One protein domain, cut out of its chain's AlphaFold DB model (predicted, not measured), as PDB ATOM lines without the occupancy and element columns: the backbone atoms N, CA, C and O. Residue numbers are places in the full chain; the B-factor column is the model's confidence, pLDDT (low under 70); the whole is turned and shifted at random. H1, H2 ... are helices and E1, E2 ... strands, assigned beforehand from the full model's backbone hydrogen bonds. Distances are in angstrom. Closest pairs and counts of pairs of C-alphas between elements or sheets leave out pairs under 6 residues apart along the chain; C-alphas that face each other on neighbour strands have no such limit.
ATOM      1  N   ASN A 116     -22.323  37.985 -26.789       87.75
ATOM      2  CA  ASN A 116     -22.680  36.662 -26.270       87.75
ATOM      3  C   ASN A 116     -23.658  36.751 -25.090       87.75
ATOM      4  O   ASN A 116     -24.625  35.991 -25.023       87.75
ATOM      5  N   GLU A 117     -23.437  37.699 -24.177       88.94
ATOM      6  CA  GLU A 117     -24.352  37.955 -23.062       88.94
ATOM      7  C   GLU A 117     -25.689  38.494 -23.567       88.94
ATOM      8  O   GLU A 117     -26.741  38.033 -23.122       88.94
ATOM      9  N   TRP A 118     -25.669  39.399 -24.552       88.69
ATOM     10  CA  TRP A 118     -26.878  39.909 -25.187       88.69
ATOM     11  C   TRP A 118     -27.712  38.775 -25.799       88.69
ATOM     12  O   TRP A 118     -28.919  38.696 -25.568       88.69
ATOM     13  N   GLN A 119     -27.080  37.830 -26.503       86.12
ATOM     14  CA  GLN A 119     -27.761  36.659 -27.067       86.12
ATOM     15  C   GLN A 119     -28.385  35.744 -26.000       86.12
ATOM     16  O   GLN A 119     -29.404  35.097 -26.267       86.12
ATOM     17  N   ALA A 120     -27.805  35.686 -24.800       86.06
ATOM     18  CA  ALA A 120     -28.351  34.920 -23.683       86.06
ATOM     19  C   ALA A 120     -29.544  35.629 -23.021       86.06
ATOM     20  O   ALA A 120     -30.531  34.977 -22.669       86.06
ATOM     21  N   ILE A 121     -29.487  36.958 -22.879       87.50
ATOM     22  CA  ILE A 121     -30.538  37.728 -22.199       87.50
ATOM     23  C   ILE A 121     -31.682  38.163 -23.112       87.50
ATOM     24  O   ILE A 121     -32.761  38.473 -22.601       87.50
ATOM     25  N   LYS A 122     -31.483  38.196 -24.438       87.06
ATOM     26  CA  LYS A 122     -32.509  38.679 -25.365       87.06
ATOM     27  C   LYS A 122     -33.814  37.874 -25.223       87.06
ATOM     28  O   LYS A 122     -33.771  36.648 -25.049       87.06
ATOM     29  N   PRO A 123     -34.991  38.520 -25.305       88.38
ATOM     30  CA  PRO A 123     -36.266  37.836 -25.167       88.38
ATOM     31  C   PRO A 123     -36.455  36.779 -26.256       88.38
ATOM     32  O   PRO A 123     -36.209  37.022 -27.437       88.38
ATOM     33  N   LYS A 124     -36.936  35.602 -25.859       87.25
ATOM     34  CA  LYS A 124     -37.276  34.500 -26.758       87.25
ATOM     35  C   LYS A 124     -38.788  34.323 -26.780       87.25
ATOM     36  O   LYS A 124     -39.458  34.365 -25.745       87.25
ATOM     37  N   THR A 125     -39.329  34.107 -27.969       86.81
ATOM     38  CA  THR A 125     -40.751  33.819 -28.153       86.81
ATOM     39  C   THR A 125     -41.055  32.411 -27.645       86.81
ATOM     40  O   THR A 125     -40.448  31.441 -28.095       86.81
ATOM     41  N   ARG A 126     -42.002  32.285 -26.713       84.44
ATOM     42  CA  ARG A 126     -42.542  30.999 -26.264       84.44
ATOM     43  C   ARG A 126     -44.048  30.954 -26.441       84.44
ATOM     44  O   ARG A 126     -44.767  31.836 -25.974       84.44
ATOM     45  N   THR A 127     -44.508  29.883 -27.074       87.19
ATOM     46  CA  THR A 127     -45.926  29.592 -27.264       87.19
ATOM     47  C   THR A 127     -46.362  28.559 -26.239       87.19
ATOM     48  O   THR A 127     -45.728  27.517 -26.090       87.19
ATOM     49  N   TYR A 128     -47.440  28.859 -25.528       85.38
ATOM     50  CA  TYR A 128     -48.078  27.966 -24.575       85.38
ATOM     51  C   TYR A 128     -49.440  27.569 -25.128       85.38
ATOM     52  O   TYR A 128     -50.245  28.425 -25.497       85.38
ATOM     53  N   GLU A 129     -49.701  26.269 -25.180       87.00
ATOM     54  CA  GLU A 129     -51.007  25.748 -25.569       87.00
ATOM     55  C   GLU A 129     -51.952  25.825 -24.366       87.00
ATOM     56  O   GLU A 129     -51.839  25.062 -23.406       87.00
ATOM     57  N   GLU A 130     -52.872  26.787 -24.389       83.38
ATOM     58  CA  GLU A 130     -53.926  26.907 -23.384       83.38
ATOM     59  C   GLU A 130     -55.248  26.343 -23.927       83.38
ATOM     60  O   GLU A 130     -55.480  26.273 -25.134       83.38
ATOM     61  N   LYS A 131     -56.180  25.996 -23.028       77.69
ATOM     62  CA  LYS A 131     -57.519  25.483 -23.398       77.69
ATOM     63  C   LYS A 131     -58.325  26.441 -24.292       77.69
ATOM     64  O   LYS A 131     -59.275  26.011 -24.932       77.69
ATOM     65  N   GLN A 132     -57.977  27.729 -24.293       81.31
ATOM     66  CA  GLN A 132     -58.622  28.789 -25.077       81.31
ATOM     67  C   GLN A 132     -57.887  29.094 -26.398       81.31
ATOM     68  O   GLN A 132     -58.292  30.007 -27.112       81.31
ATOM     69  N   GLY A 133     -56.825  28.350 -26.719       81.50
ATOM     70  CA  GLY A 133     -55.965  28.561 -27.883       81.50
ATOM     71  C   GLY A 133     -54.509  28.857 -27.499       81.50
ATOM     72  O   GLY A 133     -54.210  29.106 -26.326       81.50
ATOM     73  N   PRO A 134     -53.583  28.818 -28.471       86.69
ATOM     74  CA  PRO A 134     -52.176  29.098 -28.222       86.69
ATOM     75  C   PRO A 134     -51.980  30.569 -27.841       86.69
ATOM     76  O   PRO A 134     -52.445  31.473 -28.538       86.69
ATOM     77  N   ARG A 135     -51.266  30.816 -26.739       84.25
ATOM     78  CA  ARG A 135     -50.804  32.152 -26.349       84.25
ATOM     79  C   ARG A 135     -49.298  32.250 -26.476       84.25
ATOM     80  O   ARG A 135     -48.561  31.404 -25.973       84.25
ATOM     81  N   THR A 136     -48.853  33.323 -27.112       83.88
ATOM     82  CA  THR A 136     -47.441  33.588 -27.355       83.88
ATOM     83  C   THR A 136     -46.972  34.712 -26.446       83.88
ATOM     84  O   THR A 136     -47.549  35.798 -26.452       83.88
ATOM     85  N   TYR A 137     -45.912  34.461 -25.684       84.62
ATOM     86  CA  TYR A 137     -45.266  35.453 -24.832       84.62
ATOM     87  C   TYR A 137     -43.806  35.601 -25.245       84.62
ATOM     88  O   TYR A 137     -43.142  34.621 -25.586       84.62
ATOM     89  N   GLN A 138     -43.287  36.821 -25.176       85.62
ATOM     90  CA  GLN A 138     -41.845  37.022 -25.145       85.62
ATOM     91  C   GLN A 138     -41.387  36.875 -23.701       85.62
ATOM     92  O   GLN A 138     -41.932  37.531 -22.812       85.62
ATOM     93  N   ILE A 139     -40.420  35.996 -23.460       86.38
ATOM     94  CA  ILE A 139     -39.845  35.790 -22.135       86.38
ATOM     95  C   ILE A 139     -38.325  35.719 -22.233       86.38
ATOM     96  O   ILE A 139     -37.776  35.186 -23.195       86.38
ATOM     97  N   MET A 140     -37.633  36.228 -21.219       87.69
ATOM     98  CA  MET A 140     -36.200  35.987 -21.070       87.69
ATOM     99  C   MET A 140     -35.977  34.584 -20.492       87.69
ATOM    100  O   MET A 140     -36.796  34.090 -19.710       87.69
ATOM    101  N   SER A 141     -34.879  33.930 -20.869       84.56
ATOM    102  CA  SER A 141     -34.530  32.601 -20.355       84.56
ATOM    103  C   SER A 141     -34.305  32.634 -18.837       84.56
ATOM    104  O   SER A 141     -33.337  33.256 -18.392       84.56
ATOM    105  N   PRO A 142     -35.129  31.959 -18.016       81.56
ATOM    106  CA  PRO A 142     -34.902  31.926 -16.575       81.56
ATOM    107  C   PRO A 142     -33.519  31.341 -16.265       81.56
ATOM    108  O   PRO A 142     -33.033  30.488 -17.009       81.56
ATOM    109  N   TYR A 143     -32.910  31.790 -15.169       82.62
ATOM    110  CA  TYR A 143     -31.551  31.444 -14.724       82.62
ATOM    111  C   TYR A 143     -30.412  32.006 -15.585       82.62
ATOM    112  O   TYR A 143     -29.384  32.366 -15.030       82.62
ATOM    113  N   GLU A 144     -30.576  32.153 -16.902       87.44
ATOM    114  CA  GLU A 144     -29.523  32.731 -17.754       87.44
ATOM    115  C   GLU A 144     -29.369  34.232 -17.479       87.44
ATOM    116  O   GLU A 144     -28.319  34.689 -17.026       87.44
ATOM    117  N   TRP A 145     -30.436  35.013 -17.678       89.88
ATOM    118  CA  TRP A 145     -30.342  36.469 -17.549       89.88
ATOM    119  C   TRP A 145     -30.133  36.941 -16.113       89.88
ATOM    120  O   TRP A 145     -29.465  37.946 -15.887       89.88
ATOM    121  N   THR A 146     -30.690  36.224 -15.137       91.69
ATOM    122  CA  THR A 146     -30.552  36.575 -13.720       91.69
ATOM    123  C   THR A 146     -29.109  36.445 -13.259       91.69
ATOM    124  O   THR A 146     -28.641  37.294 -12.508       91.69
ATOM    125  N   ASN A 147     -28.395  35.421 -13.738       91.56
ATOM    126  CA  ASN A 147     -26.996  35.200 -13.383       91.56
ATOM    127  C   ASN A 147     -26.102  36.290 -13.974       91.56
ATOM    128  O   ASN A 147     -25.305  36.873 -13.246       91.56
ATOM    129  N   ILE A 148     -26.302  36.623 -15.255       91.69
ATOM    130  CA  ILE A 148     -25.552  37.692 -15.928       91.69
ATOM    131  C   ILE A 148     -25.770  39.028 -15.201       91.69
ATOM    132  O   ILE A 148     -24.813  39.711 -14.848       91.69
ATOM    133  N   VAL A 149     -27.021  39.399 -14.905       91.56
ATOM    134  CA  VAL A 149     -27.316  40.659 -14.197       91.56
ATOM    135  C   VAL A 149     -26.724  40.670 -12.783       91.56
ATOM    136  O   VAL A 149     -26.188  41.695 -12.368       91.56
ATOM    137  N   GLN A 150     -26.785  39.552 -12.052       91.62
ATOM    138  CA  GLN A 150     -26.186  39.430 -10.718       91.62
ATOM    139  C   GLN A 150     -24.660  39.604 -10.752       91.62
ATOM    140  O   GLN A 150     -24.100  40.284  -9.891       91.62
ATOM    141  N   GLU A 151     -23.987  39.002 -11.732       91.25
ATOM    142  CA  GLU A 151     -22.537  39.112 -11.897       91.25
ATOM    143  C   GLU A 151     -22.125  40.554 -12.199       91.25
ATOM    144  O   GLU A 151     -21.267  41.110 -11.509       91.25
ATOM    145  N   HIS A 152     -22.806  41.208 -13.142       92.06
ATOM    146  CA  HIS A 152     -22.578  42.621 -13.449       92.06
ATOM    147  C   HIS A 152     -22.852  43.524 -12.245       92.06
ATOM    148  O   HIS A 152     -22.030  44.382 -11.923       92.06
ATOM    149  N   PHE A 153     -23.953  43.307 -11.521       91.81
ATOM    150  CA  PHE A 153     -24.239  44.035 -10.285       91.81
ATOM    151  C   PHE A 153     -23.065  43.935  -9.301       91.81
ATOM    152  O   PHE A 153     -22.595  44.957  -8.796       91.81
ATOM    153  N   PHE A 154     -22.545  42.729  -9.062       90.44
ATOM    154  CA  PHE A 154     -21.413  42.535  -8.161       90.44
ATOM    155  C   PHE A 154     -20.138  43.210  -8.681       90.44
ATOM    156  O   PHE A 154     -19.422  43.849  -7.914       90.44
ATOM    157  N   MET A 155     -19.859  43.125  -9.981       89.25
ATOM    158  CA  MET A 155     -18.666  43.721 -10.587       89.25
ATOM    159  C   MET A 155     -18.650  45.249 -10.489       89.25
ATOM    160  O   MET A 155     -17.600  45.827 -10.190       89.25
ATOM    161  N   HIS A 156     -19.805  45.889 -10.689       88.00
ATOM    162  CA  HIS A 156     -19.948  47.345 -10.651       88.00
ATOM    163  C   HIS A 156     -20.039  47.904  -9.231       88.00
ATOM    164  O   HIS A 156     -19.424  48.924  -8.934       88.00
ATOM    165  N   THR A 157     -20.794  47.248  -8.352       86.81
ATOM    166  CA  THR A 157     -21.101  47.793  -7.020       86.81
ATOM    167  C   THR A 157     -20.195  47.241  -5.925       86.81
ATOM    168  O   THR A 157     -20.034  47.873  -4.884       86.81
ATOM    169  N   ARG A 158     -19.613  46.050  -6.137       87.75
ATOM    170  CA  ARG A 158     -18.883  45.255  -5.129       87.75
ATOM    171  C   ARG A 158     -19.703  44.946  -3.875       87.75
ATOM    172  O   ARG A 158     -19.146  44.509  -2.870       87.75
ATOM    173  N   LEU A 159     -21.022  45.130  -3.936       85.50
ATOM    174  CA  LEU A 159     -21.919  44.843  -2.830       85.50
ATOM    175  C   LEU A 159     -22.171  43.334  -2.751       85.50
ATOM    176  O   LEU A 159     -22.540  42.726  -3.758       85.50
ATOM    177  N   PRO A 160     -22.063  42.717  -1.564       86.69
ATOM    178  CA  PRO A 160     -22.329  41.294  -1.373       86.69
ATOM    179  C   PRO A 160     -23.841  40.990  -1.313       86.69
ATOM    180  O   PRO A 160     -24.275  40.154  -0.530       86.69
ATOM    181  N   CYS A 161     -24.664  41.693  -2.098       86.19
ATOM    182  CA  CYS A 161     -26.115  41.510  -2.104       86.19
ATOM    183  C   CYS A 161     -26.517  40.346  -3.014       86.19
ATOM    184  O   CYS A 161     -26.198  40.337  -4.206       86.19
ATOM    185  N   CYS A 162     -27.274  39.397  -2.463       87.94
ATOM    186  CA  CYS A 162     -27.889  38.314  -3.222       87.94
ATOM    187  C   CYS A 162     -29.244  38.774  -3.783       87.94
ATOM    188  O   CYS A 162     -30.230  38.865  -3.046       87.94
ATOM    189  N   LEU A 163     -29.307  39.113  -5.077       90.50
ATOM    190  CA  LEU A 163     -30.538  39.612  -5.690       90.50
ATOM    191  C   LEU A 163     -31.481  38.462  -6.055       90.50
ATOM    192  O   LEU A 163     -31.153  37.550  -6.813       90.50
ATOM    193  N   VAL A 164     -32.715  38.564  -5.574       91.44
ATOM    194  CA  VAL A 164     -33.833  37.700  -5.939       91.44
ATOM    195  C   VAL A 164     -34.737  38.446  -6.916       91.44
ATOM    196  O   VAL A 164     -35.453  39.393  -6.562       91.44
ATOM    197  N   PHE A 165     -34.723  37.996  -8.168       90.19
ATOM    198  CA  PHE A 165     -35.510  38.574  -9.252       90.19
ATOM    199  C   PHE A 165     -36.940  38.020  -9.267       90.19
ATOM    200  O   PHE A 165     -37.149  36.811  -9.173       90.19
ATOM    201  N   LYS A 166     -37.945  38.900  -9.406       80.38
ATOM    202  CA  LYS A 166     -39.364  38.489  -9.453       80.38
ATOM    203  C   LYS A 166     -39.824  38.218 -10.885       80.38
ATOM    204  O   LYS A 166     -40.223  37.101 -11.203       80.38
ATOM    205  N   LYS A 167     -39.818  39.247 -11.741       73.12
ATOM    206  CA  LYS A 167     -40.242  39.169 -13.148       73.12
ATOM    207  C   LYS A 167     -39.497  40.195 -13.995       73.12
ATOM    208  O   LYS A 167     -39.239  41.305 -13.536       73.12
ATOM    209  N   SER A 168     -39.214  39.818 -15.236       81.81
ATOM    210  CA  SER A 168     -38.833  40.734 -16.307       81.81
ATOM    211  C   SER A 168     -40.081  41.155 -17.083       81.81
ATOM    212  O   SER A 168     -40.906  40.305 -17.434       81.81
ATOM    213  N   TYR A 169     -40.207  42.439 -17.380       80.94
ATOM    214  CA  TYR A 169     -41.223  42.984 -18.271       80.94
ATOM    215  C   TYR A 169     -40.583  43.316 -19.611       80.94
ATOM    216  O   TYR A 169     -39.552  43.983 -19.658       80.94
ATOM    217  N   ILE A 170     -41.196  42.845 -20.693       82.56
ATOM    218  CA  ILE A 170     -40.733  43.099 -22.056       82.56
ATOM    219  C   ILE A 170     -41.776  43.975 -22.737       82.56
ATOM    220  O   ILE A 170     -42.953  43.615 -22.789       82.56
ATOM    221  N   ASN A 171     -41.342  45.126 -23.236       77.19
ATOM    222  CA  ASN A 171     -42.176  46.082 -23.949       77.19
ATOM    223  C   ASN A 171     -41.550  46.352 -25.315       77.19
ATOM    224  O   ASN A 171     -40.622  47.137 -25.449       77.19
ATOM    225  N   VAL A 172     -42.080  45.704 -26.349       65.50
ATOM    226  CA  VAL A 172     -41.556  45.838 -27.720       65.50
ATOM    227  C   VAL A 172     -41.926  47.193 -28.344       65.50
ATOM    228  O   VAL A 172     -41.230  47.673 -29.228       65.50
ATOM    229  N   ASN A 173     -42.995  47.839 -27.859       61.22
ATOM    230  CA  ASN A 173     -43.604  49.003 -28.519       61.22
ATOM    231  C   ASN A 173     -43.405  50.344 -27.788       61.22
ATOM    232  O   ASN A 173     -43.793  51.382 -28.317       61.22
ATOM    233  N   TYR A 174     -42.840  50.348 -26.579       56.22
ATOM    234  CA  TYR A 174     -42.677  51.553 -25.756       56.22
ATOM    235  C   TYR A 174     -41.220  51.660 -25.307       56.22
ATOM    236  O   TYR A 174     -40.605  50.632 -25.061       56.22
ATOM    237  N   GLY A 175     -40.674  52.880 -25.200       61.00
ATOM    238  CA  GLY A 175     -39.234  53.215 -25.119       61.00
ATOM    239  C   GLY A 175     -38.363  52.593 -24.007       61.00
ATOM    240  O   GLY A 175     -37.257  53.068 -23.765       61.00
ATOM    241  N   THR A 176     -38.827  51.559 -23.309       66.56
ATOM    242  CA  THR A 176     -38.022  50.638 -22.499       66.56
ATOM    243  C   THR A 176     -38.292  49.214 -22.977       66.56
ATOM    244  O   THR A 176     -39.370  48.677 -22.740       66.56
ATOM    245  N   TYR A 177     -37.298  48.611 -23.628       80.88
ATOM    246  CA  TYR A 177     -37.406  47.290 -24.240       80.88
ATOM    247  C   TYR A 177     -37.527  46.177 -23.195       80.88
ATOM    248  O   TYR A 177     -38.412  45.324 -23.272       80.88
ATOM    249  N   ILE A 178     -36.666  46.221 -22.175       87.25
ATOM    250  CA  ILE A 178     -36.676  45.292 -21.041       87.25
ATOM    251  C   ILE A 178     -36.651  46.101 -19.751       87.25
ATOM    252  O   ILE A 178     -35.849  47.020 -19.603       87.25
ATOM    253  N   SER A 179     -37.492  45.726 -18.796       88.44
ATOM    254  CA  SER A 179     -37.421  46.181 -17.412       88.44
ATOM    255  C   SER A 179     -37.295  44.976 -16.489       88.44
ATOM    256  O   SER A 179     -38.011  43.983 -16.636       88.44
ATOM    257  N   VAL A 180     -36.372  45.051 -15.537       90.31
ATOM    258  CA  VAL A 180     -36.128  44.011 -14.538       90.31
ATOM    259  C   VAL A 180     -36.260  44.600 -13.144       90.31
ATOM    260  O   VAL A 180     -35.842  45.729 -12.890       90.31
ATOM    261  N   ARG A 181     -36.844  43.816 -12.236       90.94
ATOM    262  CA  ARG A 181     -36.991  44.188 -10.830       90.94
ATOM    263  C   ARG A 181     -36.603  43.030  -9.923       90.94
ATOM    264  O   ARG A 181     -37.046  41.890 -10.121       90.94
ATOM    265  N   GLY A 182     -35.804  43.340  -8.916       91.19
ATOM    266  CA  GLY A 182     -35.335  42.410  -7.902       91.19
ATOM    267  C   GLY A 182     -35.260  43.065  -6.530       91.19
ATOM    268  O   GLY A 182     -35.537  44.252  -6.368       91.19
ATOM    269  N   HIS A 183     -34.909  42.264  -5.536       91.75
ATOM    270  CA  HIS A 183     -34.624  42.726  -4.182       91.75
ATOM    271  C   HIS A 183     -33.516  41.868  -3.586       91.75
ATOM    272  O   HIS A 183     -33.397  40.696  -3.943       91.75
ATOM    273  N   CYS A 184     -32.716  42.431  -2.692       90.88
ATOM    274  CA  CYS A 184     -31.754  41.656  -1.924       90.88
ATOM    275  C   CYS A 184     -32.486  40.811  -0.874       90.88
ATOM    276  O   CYS A 184     -33.330  41.337  -0.145       90.88
ATOM    277  N   SER A 185     -32.152  39.523  -0.769       87.19
ATOM    278  CA  SER A 185     -32.713  38.649   0.271       87.19
ATOM    279  C   SER A 185     -32.302  39.050   1.686       87.19
ATOM    280  O   SER A 185     -33.026  38.752   2.633       87.19
ATOM    281  N   ASP A 186     -31.154  39.717   1.820       85.31
ATOM    282  CA  ASP A 186     -30.506  39.936   3.113       85.31
ATOM    283  C   ASP A 186     -30.800  41.334   3.661       85.31
ATOM    284  O   ASP A 186     -31.249  41.478   4.795       85.31
ATOM    285  N   CYS A 187     -30.583  42.375   2.848       84.62
ATOM    286  CA  CYS A 187     -30.776  43.770   3.261       84.62
ATOM    287  C   CYS A 187     -32.094  44.389   2.778       84.62
ATOM    288  O   CYS A 187     -32.399  45.522   3.137       84.62
ATOM    289  N   GLY A 188     -32.866  43.686   1.944       84.75
ATOM    290  CA  GLY A 188     -34.154  44.172   1.435       84.75
ATOM    291  C   GLY A 188     -34.072  45.299   0.399       84.75
ATOM    292  O   GLY A 188     -35.106  45.717  -0.115       84.75
ATOM    293  N   SER A 189     -32.873  45.776   0.045       86.62
ATOM    294  CA  SER A 189     -32.694  46.817  -0.973       86.62
ATOM    295  C   SER A 189     -33.293  46.396  -2.314       86.62
ATOM    296  O   SER A 189     -33.163  45.243  -2.734       86.62
ATOM    297  N   VAL A 190     -33.942  47.338  -2.995       90.00
ATOM    298  CA  VAL A 190     -34.610  47.101  -4.276       90.00
ATOM    299  C   VAL A 190     -33.626  47.337  -5.417       90.00
ATOM    300  O   VAL A 190     -32.876  48.307  -5.414       90.00
ATOM    301  N   PHE A 191     -33.647  46.447  -6.405       91.25
ATOM    302  CA  PHE A 191     -32.908  46.597  -7.651       91.25
ATOM    303  C   PHE A 191     -33.890  46.833  -8.798       91.25
ATOM    304  O   PHE A 191     -34.777  46.004  -9.035       91.25
ATOM    305  N   GLU A 192     -33.712  47.930  -9.532       91.12
ATOM    306  CA  GLU A 192     -34.499  48.260 -10.720       91.12
ATOM    307  C   GLU A 192     -33.568  48.536 -11.901       91.12
ATOM    308  O   GLU A 192     -32.652  49.348 -11.817       91.12
ATOM    309  N   GLY A 193     -33.797  47.833 -13.010       89.56
ATOM    310  CA  GLY A 193     -33.001  47.954 -14.226       89.56
ATOM    311  C   GLY A 193     -33.886  48.149 -15.450       89.56
ATOM    312  O   GLY A 193     -34.968  47.563 -15.552       89.56
ATOM    313  N   SER A 194     -33.425  48.962 -16.401       89.12
ATOM    314  CA  SER A 194     -34.121  49.193 -17.668       89.12
ATOM    315  C   SER A 194     -33.150  49.209 -18.849       89.12
ATOM    316  O   SER A 194     -32.077  49.802 -18.776       89.12
ATOM    317  N   ILE A 195     -33.539  48.566 -19.951       86.56
ATOM    318  CA  ILE A 195     -32.805  48.557 -21.220       86.56
ATOM    319  C   ILE A 195     -33.603  49.399 -22.208       86.56
ATOM    320  O   ILE A 195     -34.696  49.015 -22.626       86.56
ATOM    321  N   LYS A 196     -33.070  50.573 -22.551       78.81
ATOM    322  CA  LYS A 196     -33.717  51.527 -23.467       78.81
ATOM    323  C   LYS A 196     -33.228  51.389 -24.907       78.81
ATOM    324  O   LYS A 196     -34.003  51.613 -25.828       78.81
TER     325      LYS A 196
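What this domain is: This is residues 116 to 196 of the 204 residues of the protein "C2H2-type domain-containing protein" of Aphis craccivora (UniProt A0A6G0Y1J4). A small antiparallel sheet of three strands, E3, E4 and E5, has the helix H2 running across one face, and the hairpin of E1 and E2 reaches away from this body as a long arm whose tip, residues 129 to 134, sticks out. The short helix H1 packs on residues 144 to 148 of H2. The printed part has 81 residues with two named helices and five named strands, in the order H1, E1, E2, H2, E3, E4, E5; the larger sheet has the order E3, E4, E5, the smaller is the antiparallel pair E1 and E2, and the class is mixed, helices and strands. The whole is only just loose, close to compact, with a radius of gyration of the C-alphas of 14.5 A, and the arm makes much of the longest of its three spans, 46 by 25 by 23 A.

Where its parts are: E3 is residues 163 to 170, 19.6 A long, and bends by 61 degrees at residue 166. E4 is residues 178 to 184, 20.1 A, and E5 is residues 190 to 195, 17.1 A, ending at C-alpha 195 at (-32.805, 48.557, -21.220). H2, residues 144 to 157, is 20.3 A long and begins at C-alpha 144 at (-29.523, 32.731, -17.754). E1, residues 124 to 130, and E2, residues 133 to 139, are 18.6 A each. H1, residues 116 to 121, is 8.9 A long and begins at C-alpha 116 at (-22.680, 36.662, -26.270).

How they stand to each other: E3, E4 and E5 form a meander, each strand the antiparallel neighbour of the one before. In the hairpin of E3 and E4, N 169 and O 179 are 2.8 A apart, within hydrogen-bond range; in that of E4 and E5, N 180 and O 193 are 2.9 A apart. H2 is on this sheet, in two layers, a helix on one face, at a height over the sheet of 9.3 A. It runs across the strands, at 72 degrees to E5 on the local plane; the closest C-alphas of H2 and E3 are those of Gln 150 and Leu 163, 6.7 A apart. H1 touches H2 with residues 144 to 148 of H2 alone, the closest C-alphas being those of Ile 121 and Trp 145, 4.8 A apart; they run opposite ways at a steep tilt of 68 degrees, only just short of about perpendicular. H1 is not on the sheet of E3, E4 and E5. In the hairpin of E1 and E2, antiparallel at 153 degrees, N 126 and O 137 are 2.8 A apart. The closest C-alphas of E2 and E3 are those of Gln 138 and Ile 170, 6.9 A apart, while E1 is apart from E3, E4 and E5. In H1 and H2 every O i to N i+4 pair is within hydrogen-bond range.

The domain as a whole: The two C-alphas farthest apart are those of Gln 132 and Arg 158, at 47.4 A. The printed part has no cut and no long link; the link from E3 to E4 is short, the others tight. Mean pLDDT of the printed part is 85.2, and residues 172 to 176 are under 70.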